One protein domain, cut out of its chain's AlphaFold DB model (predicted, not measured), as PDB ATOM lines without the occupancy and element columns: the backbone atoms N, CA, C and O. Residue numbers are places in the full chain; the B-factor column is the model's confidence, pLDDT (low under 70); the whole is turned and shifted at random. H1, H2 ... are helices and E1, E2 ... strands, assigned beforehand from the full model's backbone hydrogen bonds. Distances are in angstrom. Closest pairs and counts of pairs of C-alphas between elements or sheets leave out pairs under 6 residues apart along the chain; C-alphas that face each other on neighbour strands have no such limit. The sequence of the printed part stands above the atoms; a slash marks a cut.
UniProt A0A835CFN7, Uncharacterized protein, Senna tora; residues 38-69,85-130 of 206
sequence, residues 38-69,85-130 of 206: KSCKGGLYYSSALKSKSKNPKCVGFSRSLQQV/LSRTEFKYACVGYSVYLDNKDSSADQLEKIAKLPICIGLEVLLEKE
ATOM      1  N   LYS A  38     256.774 232.111 167.207       90.38
ATOM      2  CA  LYS A  38     257.653 232.044 166.033       90.38
ATOM      3  C   LYS A  38     259.024 232.606 166.309       90.38
ATOM      4  O   LYS A  38     259.207 233.569 167.047       90.38
ATOM      5  N   SER A  39     259.999 231.983 165.669       92.31
ATOM      6  CA  SER A  39     261.396 232.375 165.685       92.31
ATOM      7  C   SER A  39     261.860 232.792 164.296       92.31
ATOM      8  O   SER A  39     261.341 232.318 163.282       92.31
ATOM      9  N   CYS A  40     262.864 233.660 164.256       95.25
ATOM     10  CA  CYS A  40     263.564 234.067 163.045       95.25
ATOM     11  C   CYS A  40     265.069 234.124 163.320       95.25
ATOM     12  O   CYS A  40     265.512 234.861 164.206       95.25
ATOM     13  N   LYS A  41     265.853 233.364 162.547       96.31
ATOM     14  CA  LYS A  41     267.320 233.426 162.522       96.31
ATOM     15  C   LYS A  41     267.767 234.132 161.240       96.31
ATOM     16  O   LYS A  41     267.644 233.572 160.151       96.31
ATOM     17  N   GLY A  42     268.263 235.359 161.375       96.25
ATOM     18  CA  GLY A  42     268.530 236.280 160.270       96.25
ATOM     19  C   GLY A  42     268.266 237.725 160.694       96.25
ATOM     20  O   GLY A  42     268.672 238.133 161.781       96.25
ATOM     21  N   GLY A  43     267.576 238.492 159.849       96.38
ATOM     22  CA  GLY A  43     267.037 239.808 160.193       96.38
ATOM     23  C   GLY A  43     265.528 239.756 160.443       96.38
ATOM     24  O   GLY A  43     264.792 239.226 159.616       96.38
ATOM     25  N   LEU A  44     265.045 240.340 161.539       96.50
ATOM     26  CA  LEU A  44     263.619 240.564 161.796       96.50
ATOM     27  C   LEU A  44     263.316 242.065 161.759       96.50
ATOM     28  O   LEU A  44     264.016 242.836 162.409       96.50
ATOM     29  N   TYR A  45     262.261 242.477 161.056       95.62
ATOM     30  CA  TYR A  45     261.772 243.859 161.029       95.62
ATOM     31  C   TYR A  45     260.318 243.951 161.502       95.62
ATOM     32  O   TYR A  45     259.446 243.236 161.005       95.62
ATOM     33  N   TYR A  46     260.038 244.872 162.420       93.06
ATOM     34  CA  TYR A  46     258.697 245.159 162.930       93.06
ATOM     35  C   TYR A  46     258.464 246.672 163.017       93.06
ATOM     36  O   TYR A  46     259.409 247.456 163.059       93.06
ATOM     37  N   SER A  47     257.211 247.116 163.012       90.50
ATOM     38  CA  SER A  47     256.890 248.546 163.084       90.50
ATOM     39  C   SER A  47     255.454 248.792 163.522       90.50
ATOM     40  O   SER A  47     254.593 247.915 163.404       90.50
ATOM     41  N   SER A  48     255.178 250.028 163.938       86.62
ATOM     42  CA  SER A  48     253.828 250.544 164.183       86.62
ATOM     43  C   SER A  48     252.867 250.250 163.020       86.62
ATOM     44  O   SER A  48     251.735 249.847 163.256       86.62
ATOM     45  N   ALA A  49     253.334 250.366 161.771       87.69
ATOM     46  CA  ALA A  49     252.554 250.132 160.552       87.69
ATOM     47  C   ALA A  49     252.329 248.645 160.188       87.69
ATOM     48  O   ALA A  49     251.509 248.351 159.314       87.69
ATOM     49  N   LEU A  50     253.056 247.714 160.821       88.69
ATOM     50  CA  LEU A  50     252.746 246.279 160.793       88.69
ATOM     51  C   LEU A  50     251.775 245.937 161.930       88.69
ATOM     52  O   LEU A  50     250.714 245.371 161.669       88.69
ATOM     53  N   LYS A  51     252.085 246.395 163.153       84.69
ATOM     54  CA  LYS A  51     251.251 246.268 164.359       84.69
ATOM     55  C   LYS A  51     249.814 246.760 164.134       84.69
ATOM     56  O   LYS A  51     248.873 246.035 164.429       84.69
ATOM     57  N   SER A  52     249.629 247.954 163.564       82.12
ATOM     58  CA  SER A  52     248.304 248.553 163.314       82.12
ATOM     59  C   SER A  52     247.483 247.858 162.224       82.12
ATOM     60  O   SER A  52     246.314 248.181 162.035       82.12
ATOM     61  N   LYS A  53     248.083 246.907 161.501       85.88
ATOM     62  CA  LYS A  53     247.428 246.069 160.488       85.88
ATOM     63  C   LYS A  53     247.345 244.602 160.934       85.88
ATOM     64  O   LYS A  53     247.143 243.732 160.089       85.88
ATOM     65  N   SER A  54     247.592 244.335 162.221       82.06
ATOM     66  CA  SER A  54     247.729 243.005 162.837       82.06
ATOM     67  C   SER A  54     248.723 242.080 162.120       82.06
ATOM     68  O   SER A  54     248.621 240.859 162.184       82.06
ATOM     69  N   LYS A  55     249.710 242.646 161.408       87.06
ATOM     70  CA  LYS A  55     250.676 241.874 160.618       87.06
ATOM     71  C   LYS A  55     251.895 241.519 161.449       87.06
ATOM     72  O   LYS A  55     252.446 242.356 162.161       87.06
ATOM     73  N   ASN A  56     252.335 240.277 161.299       89.44
ATOM     74  CA  ASN A  56     253.546 239.770 161.927       89.44
ATOM     75  C   ASN A  56     254.791 240.587 161.528       89.44
ATOM     76  O   ASN A  56     254.835 241.159 160.429       89.44
ATOM     77  N   PRO A  57     255.834 240.592 162.375       92.00
ATOM     78  CA  PRO A  57     257.182 240.968 161.970       92.00
ATOM     79  C   PRO A  57     257.623 240.247 160.683       92.00
ATOM     80  O   PRO A  57     257.343 239.065 160.482       92.00
ATOM     81  N   LYS A  58     258.347 240.949 159.807       95.12
ATOM     82  CA  LYS A  58     258.956 240.362 158.607       95.12
ATOM     83  C   LYS A  58     260.288 239.711 158.974       95.12
ATOM     84  O   LYS A  58     261.205 240.422 159.381       95.12
ATOM     85  N   CYS A  59     260.414 238.401 158.781       95.69
ATOM     86  CA  CYS A  59     261.701 237.705 158.829       95.69
ATOM     87  C   CYS A  59     262.389 237.717 157.456       95.69
ATOM     88  O   CYS A  59     261.743 237.528 156.426       95.69
ATOM     89  N   VAL A  60     263.705 237.908 157.464       96.62
ATOM     90  CA  VAL A  60     264.630 237.785 156.336       96.62
ATOM     91  C   VAL A  60     265.714 236.802 156.772       96.62
ATOM     92  O   VAL A  60     266.676 237.170 157.449       96.62
ATOM     93  N   GLY A  61     265.508 235.525 156.461       94.00
ATOM     94  CA  GLY A  61     266.308 234.414 156.971       94.00
ATOM     95  C   GLY A  61     265.442 233.186 157.241       94.00
ATOM     96  O   GLY A  61     264.413 232.989 156.598       94.00
ATOM     97  N   PHE A  62     265.850 232.364 158.206       93.75
ATOM     98  CA  PHE A  62     265.151 231.127 158.548       93.75
ATOM     99  C   PHE A  62     264.094 231.374 159.627       93.75
ATOM    100  O   PHE A  62     264.430 231.541 160.803       93.75
ATOM    101  N   SER A  63     262.821 231.355 159.232       91.50
ATOM    102  CA  SER A  63     261.682 231.319 160.156       91.50
ATOM    103  C   SER A  63     261.404 229.893 160.633       91.50
ATOM    104  O   SER A  63     261.447 228.960 159.831       91.50
ATOM    105  N   ARG A  64     261.047 229.714 161.909       88.06
ATOM    106  CA  ARG A  64     260.477 228.459 162.435       88.06
ATOM    107  C   ARG A  64     259.417 228.744 163.493       88.06
ATOM    108  O   ARG A  64     259.689 229.497 164.426       88.06
ATOM    109  N   SER A  65     258.262 228.096 163.389       85.44
ATOM    110  CA  SER A  65     257.329 227.971 164.511       85.44
ATOM    111  C   SER A  65     257.957 227.122 165.614       85.44
ATOM    112  O   SER A  65     258.581 226.097 165.333       85.44
ATOM    113  N   LEU A  66     257.802 227.555 166.859       76.00
ATOM    114  CA  LEU A  66     258.117 226.785 168.053       76.00
ATOM    115  C   LEU A  66     256.790 226.291 168.620       76.00
ATOM    116  O   LEU A  66     255.931 227.095 168.981       76.00
ATOM    117  N   GLN A  67     256.631 224.972 168.727       65.50
ATOM    118  CA  GLN A  67     255.575 224.425 169.569       65.50
ATOM    119  C   GLN A  67     255.832 224.871 171.009       65.50
ATOM    120  O   GLN A  67     256.954 224.780 171.515       65.50
ATOM    121  N   GLN A  68     254.790 225.398 171.642       58.72
ATOM    122  CA  GLN A  68     254.844 225.901 173.004       58.72
ATOM    123  C   GLN A  68     254.934 224.701 173.955       58.72
ATOM    124  O   GLN A  68     253.917 224.122 174.325       58.72
ATOM    125  N   VAL A  69     256.160 224.296 174.309       43.66
ATOM    126  CA  VAL A  69     256.387 223.302 175.368       43.66
ATOM    127  C   VAL A  69     255.707 223.824 176.628       43.66
ATOM    128  O   VAL A  69     255.969 224.959 177.029       43.66
ATOM    129  N   LEU A  85     254.696 251.371 174.004       57.25
ATOM    130  CA  LEU A  85     254.696 251.646 172.554       57.25
ATOM    131  C   LEU A  85     253.282 251.561 171.932       57.25
ATOM    132  O   LEU A  85     253.089 251.028 170.831       57.25
ATOM    133  N   SER A  86     252.251 252.027 172.643       55.69
ATOM    134  CA  SER A  86     250.868 252.118 172.155       55.69
ATOM    135  C   SER A  86     250.574 253.399 171.369       55.69
ATOM    136  O   SER A  86     249.663 253.380 170.543       55.69
ATOM    137  N   ARG A  87     251.344 254.481 171.578       51.78
ATOM    138  CA  ARG A  87     251.046 255.832 171.051       51.78
ATOM    139  C   ARG A  87     252.083 256.450 170.096       51.78
ATOM    140  O   ARG A  87     251.826 257.535 169.583       51.78
ATOM    141  N   THR A  88     253.214 255.799 169.825       64.88
ATOM    142  CA  THR A  88     254.350 256.384 169.075       64.88
ATOM    143  C   THR A  88     254.648 255.672 167.745       64.88
ATOM    144  O   THR A  88     254.365 254.484 167.561       64.88
ATOM    145  N   GLU A  89     255.223 256.397 166.772       80.94
ATOM    146  CA  GLU A  89     255.604 255.819 165.472       80.94
ATOM    147  C   GLU A  89     256.946 255.079 165.605       80.94
ATOM    148  O   GLU A  89     258.009 255.637 165.335       80.94
ATOM    149  N   PHE A  90     256.905 253.814 166.032       86.88
ATOM    150  CA  PHE A  90     258.109 252.994 166.191       86.88
ATOM    151  C   PHE A  90     258.465 252.159 164.948       86.88
ATOM    152  O   PHE A  90     257.602 251.645 164.226       86.88
ATOM    153  N   LYS A  91     259.769 251.946 164.755       91.19
ATOM    154  CA  LYS A  91     260.373 250.966 163.842       91.19
ATOM    155  C   LYS A  91     261.405 250.157 164.625       91.19
ATOM    156  O   LYS A  91     262.188 250.716 165.386       91.19
ATOM    157  N   TYR A  92     261.395 248.845 164.447       92.56
ATOM    158  CA  TYR A  92     262.204 247.883 165.186       92.56
ATOM    159  C   TYR A  92     262.918 246.953 164.206       92.56
ATOM    160  O   TYR A  92     262.305 246.463 163.254       92.56
ATOM    161  N   ALA A  93     264.187 246.663 164.467       94.81
ATOM    162  CA  ALA A  93     264.938 245.626 163.782       94.81
ATOM    163  C   ALA A  93     265.758 244.789 164.775       94.81
ATOM    164  O   ALA A  93     266.261 245.304 165.769       94.81
ATOM    165  N   CYS A  94     265.926 243.505 164.475       96.62
ATOM    166  CA  CYS A  94     266.856 242.612 165.163       96.62
ATOM    167  C   CYS A  94     267.683 241.855 164.125       96.62
ATOM    168  O   CYS A  94     267.113 241.319 163.175       96.62
ATOM    169  N   VAL A  95     269.004 241.781 164.298       97.38
ATOM    170  CA  VAL A  95     269.892 240.952 163.466       97.38
ATOM    171  C   VAL A  95     270.577 239.917 164.353       97.38
ATOM    172  O   VAL A  95     271.391 240.269 165.206       97.38
ATOM    173  N   GLY A  96     270.232 238.642 164.169       96.12
ATOM    174  CA  GLY A  96     270.668 237.535 165.023       96.12
ATOM    175  C   GLY A  96     269.619 236.426 165.089       96.12
ATOM    176  O   GLY A  96     269.166 235.924 164.059       96.12
ATOM    177  N   TYR A  97     269.232 236.040 166.303       95.00
ATOM    178  CA  TYR A  97     268.055 235.212 166.566       95.00
ATOM    179  C   TYR A  97     266.976 236.060 167.242       95.00
ATOM    180  O   TYR A  97     267.282 236.940 168.044       95.00
ATOM    181  N   SER A  98     265.710 235.813 166.927       92.31
ATOM    182  CA  SER A  98     264.590 236.548 167.514       92.31
ATOM    183  C   SER A  98     263.353 235.679 167.678       92.31
ATOM    184  O   SER A  98     263.185 234.710 166.937       92.31
ATOM    185  N   VAL A  99     262.500 236.035 168.640       92.62
ATOM    186  CA  VAL A  99     261.253 235.324 168.963       92.62
ATOM    187  C   VAL A  99     260.099 236.321 169.079       92.62
ATOM    188  O   VAL A  99     260.245 237.373 169.701       92.62
ATOM    189  N   TYR A 100     258.959 236.005 168.470       88.44
ATOM    190  CA  TYR A 100     257.737 236.809 168.464       88.44
ATOM    191  C   TYR A 100     256.490 235.915 168.543       88.44
ATOM    192  O   TYR A 100     256.547 234.732 168.219       88.44
ATOM    193  N   LEU A 101     255.362 236.478 168.977       86.69
ATOM    194  CA  LEU A 101     254.060 235.806 168.936       86.69
ATOM    195  C   LEU A 101     253.430 236.001 167.551       86.69
ATOM    196  O   LEU A 101     253.511 237.099 166.994       86.69
ATOM    197  N   ASP A 102     252.822 234.959 166.988       83.12
ATOM    198  CA  ASP A 102     252.097 235.058 165.723       83.12
ATOM    199  C   ASP A 102     250.692 235.628 165.941       83.12
ATOM    200  O   ASP A 102     249.914 235.130 166.751       83.12
ATOM    201  N   ASN A 103     250.335 236.657 165.176       73.38
ATOM    202  CA  ASN A 103     249.071 237.378 165.328       73.38
ATOM    203  C   ASN A 103     247.873 236.684 164.638       73.38
ATOM    204  O   ASN A 103     246.882 237.349 164.347       73.38
ATOM    205  N   LYS A 104     247.964 235.387 164.308       63.66
ATOM    206  CA  LYS A 104     246.939 234.676 163.522       63.66
ATOM    207  C   LYS A 104     245.647 234.411 164.288       63.66
ATOM    208  O   LYS A 104     244.576 234.692 163.765       63.66
ATOM    209  N   ASP A 105     245.766 233.896 165.508       51.62
ATOM    210  CA  ASP A 105     244.643 233.307 166.252       51.62
ATOM    211  C   ASP A 105     244.198 234.168 167.447       51.62
ATOM    212  O   ASP A 105     243.476 233.717 168.337       51.62
ATOM    213  N   SER A 106     244.612 235.440 167.464       51.16
ATOM    214  CA  SER A 106     244.199 236.412 168.478       51.16
ATOM    215  C   SER A 106     242.765 236.888 168.219       51.16
ATOM    216  O   SER A 106     242.526 237.972 167.676       51.16
ATOM    217  N   SER A 107     241.795 236.060 168.620       45.72
ATOM    218  CA  SER A 107     240.451 236.537 168.960       45.72
ATOM    219  C   SER A 107     240.577 237.691 169.956       45.72
ATOM    220  O   SER A 107     241.398 237.602 170.868       45.72
ATOM    221  N   ALA A 108     239.780 238.746 169.796       48.81
ATOM    222  CA  ALA A 108     239.904 239.943 170.620       48.81
ATOM    223  C   ALA A 108     239.764 239.677 172.136       48.81
ATOM    224  O   ALA A 108     239.098 238.735 172.567       48.81
ATOM    225  N   ASP A 109     240.356 240.605 172.892       47.38
ATOM    226  CA  ASP A 109     240.235 240.831 174.334       47.38
ATOM    227  C   ASP A 109     240.993 239.907 175.313       47.38
ATOM    228  O   ASP A 109     241.242 238.728 175.091       47.38
ATOM    229  N   GLN A 110     241.347 240.516 176.453       40.66
ATOM    230  CA  GLN A 110     241.860 239.897 177.689       40.66
ATOM    231  C   GLN A 110     243.298 239.331 177.719       40.66
ATOM    232  O   GLN A 110     243.635 238.552 178.607       40.66
ATOM    233  N   LEU A 111     244.211 239.859 176.896       40.41
ATOM    234  CA  LEU A 111     245.572 240.119 177.390       40.41
ATOM    235  C   LEU A 111     246.011 241.532 176.989       40.41
ATOM    236  O   LEU A 111     246.065 241.880 175.809       40.41
ATOM    237  N   GLU A 112     246.239 242.385 177.984       41.38
ATOM    238  CA  GLU A 112     246.317 243.829 177.774       41.38
ATOM    239  C   GLU A 112     247.542 244.261 176.961       41.38
ATOM    240  O   GLU A 112     248.672 243.968 177.340       41.38
ATOM    241  N   LYS A 113     247.264 245.008 175.879       43.47
ATOM    242  CA  LYS A 113     247.922 246.185 175.247       43.47
ATOM    243  C   LYS A 113     249.433 246.478 175.381       43.47
ATOM    244  O   LYS A 113     249.920 247.255 174.555       43.47
ATOM    245  N   ILE A 114     250.186 245.880 176.302       40.06
ATOM    246  CA  ILE A 114     251.651 245.908 176.344       40.06
ATOM    247  C   ILE A 114     252.162 245.339 175.021       40.06
ATOM    248  O   ILE A 114     252.154 244.134 174.774       40.06
ATOM    249  N   ALA A 115     252.606 246.235 174.145       52.97
ATOM    250  CA  ALA A 115     253.081 245.905 172.813       52.97
ATOM    251  C   ALA A 115     254.495 245.315 172.877       52.97
ATOM    252  O   ALA A 115     255.456 245.947 172.436       52.97
ATOM    253  N   LYS A 116     254.607 244.109 173.452       66.00
ATOM    254  CA  LYS A 116     255.859 243.370 173.619       66.00
ATOM    255  C   LYS A 116     256.540 243.235 172.258       66.00
ATOM    256  O   LYS A 116     256.092 242.494 171.383       66.00
ATOM    257  N   LEU A 117     257.602 244.019 172.069       80.12
ATOM    258  CA  LEU A 117     258.481 243.896 170.913       80.12
ATOM    259  C   LEU A 117     259.071 242.479 170.886       80.12
ATOM    260  O   LEU A 117     259.250 241.889 171.956       80.12
ATOM    261  N   PRO A 118     259.410 241.944 169.699       87.94
ATOM    262  CA  PRO A 118     260.105 240.671 169.603       87.94
ATOM    263  C   PRO A 118     261.325 240.625 170.532       87.94
ATOM    264  O   PRO A 118     262.030 241.620 170.714       87.94
ATOM    265  N   ILE A 119     261.587 239.459 171.112       89.56
ATOM    266  CA  ILE A 119     262.819 239.212 171.862       89.56
ATOM    267  C   ILE A 119     263.957 239.157 170.840       89.56
ATOM    268  O   ILE A 119     263.838 238.445 169.841       89.56
ATOM    269  N   CYS A 120     265.048 239.890 171.075       93.56
ATOM    270  CA  CYS A 120     266.248 239.864 170.241       93.56
ATOM    271  C   CYS A 120     267.421 239.233 170.999       93.56
ATOM    272  O   CYS A 120     267.754 239.655 172.103       93.56
ATOM    273  N   ILE A 121     268.075 238.257 170.375       94.56
ATOM    274  CA  ILE A 121     269.372 237.710 170.778       94.56
ATOM    275  C   ILE A 121     270.330 237.998 169.617       94.56
ATOM    276  O   ILE A 121     270.484 237.206 168.683       94.56
ATOM    277  N   GLY A 122     270.897 239.204 169.631       93.31
ATOM    278  CA  GLY A 122     271.661 239.772 168.524       93.31
ATOM    279  C   GLY A 122     271.753 241.295 168.622       93.31
ATOM    280  O   GLY A 122     271.684 241.859 169.712       93.31
ATOM    281  N   LEU A 123     271.890 241.963 167.478       95.19
ATOM    282  CA  LEU A 123     271.859 243.422 167.385       95.19
ATOM    283  C   LEU A 123     270.405 243.912 167.316       95.19
ATOM    284  O   LEU A 123     269.778 243.815 166.261       95.19
ATOM    285  N   GLU A 124     269.882 244.446 168.423       93.50
ATOM    286  CA  GLU A 124     268.582 245.133 168.465       93.50
ATOM    287  C   GLU A 124     268.733 246.617 168.085       93.50
ATOM    288  O   GLU A 124     269.631 247.308 168.567       93.50
ATOM    289  N   VAL A 125     267.824 247.119 167.246       92.44
ATOM    290  CA  VAL A 125     267.686 248.537 166.899       92.44
ATOM    291  C   VAL A 125     266.222 248.936 167.059       92.44
ATOM    292  O   VAL A 125     265.357 248.446 166.334       92.44
ATOM    293  N   LEU A 126     265.949 249.865 167.973       90.50
ATOM    294  CA  LEU A 126     264.638 250.486 168.151       90.50
ATOM    295  C   LEU A 126     264.734 251.976 167.815       90.50
ATOM    296  O   LEU A 126     265.512 252.709 168.421       90.50
ATOM    297  N   LEU A 127     263.933 252.412 166.845       87.44
ATOM    298  CA  LEU A 127     263.742 253.810 166.484       87.44
ATOM    299  C   LEU A 127     262.308 254.203 166.834       87.44
ATOM    300  O   LEU A 127     261.365 253.830 166.136       87.44
ATOM    301  N   GLU A 128     262.154 254.959 167.912       83.56
ATOM    302  CA  GLU A 128     260.898 255.596 168.291       83.56
ATOM    303  C   GLU A 128     260.899 257.045 167.794       83.56
ATOM    304  O   GLU A 128     261.861 257.781 168.012       83.56
ATOM    305  N   LYS A 129     259.830 257.454 167.104       76.88
ATOM    306  CA  LYS A 129     259.598 258.848 166.724       76.88
ATOM    307  C   LYS A 129     258.516 259.438 167.622       76.88
ATOM    308  O   LYS A 129     257.367 258.986 167.613       76.88
ATOM    309  N   GLU A 130     258.906 260.462 168.372       69.31
ATOM    310  CA  GLU A 130     258.008 261.286 169.179       69.31
ATOM    311  C   GLU A 130     256.987 262.005 168.270       69.31
ATOM    312  O   GLU A 130     257.359 262.477 167.186       69.31
TER     313      GLU A 130
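AT A GLANCE: This is residues 38 to 69 and 85 to 130 of the 206 residues of an uncharacterized protein of Senna tora (UniProt A0A835CFN7). One antiparallel sheet, order E2 E1 E3 E4, folds into a V where its strands bend, with short H1 beside it. Residues 107 to 112 stick out. The printed part has 78 residues, is mostly strand, in chain order E1 H1 E2 E3 E4, and compact: radius of gyration of the C-alphas 12.5 A, spans 31 by 29 by 18 A.

IN THESE COORDINATES: E1, residues 38 to 47, begins at C-alpha 38 (257.653, 232.044, 166.033). H1 holds residues 48 to 51, E2 58 to 66, E3 89 to 101. E4, residues 119 to 129, spans 20.6 A and ends at C-alpha 129 (259.598, 258.848, 166.724).

HOW THE PARTS SIT: E3 bends by 129 degrees at residue 97. N 42 and O 96 (E1, E3), N 41 and O 62 (E1, E2) and N 95 and O 123 (hairpin E3, E4) are within hydrogen-bond range at 2.9 A. H1 stands at the sheet's level.

THE WHOLE: Residues 70 to 84 are cut out, a gap of 28.5 A between C-alphas. The E3 to E4 link is long, its residues 104 to 116 under pLDDT 70.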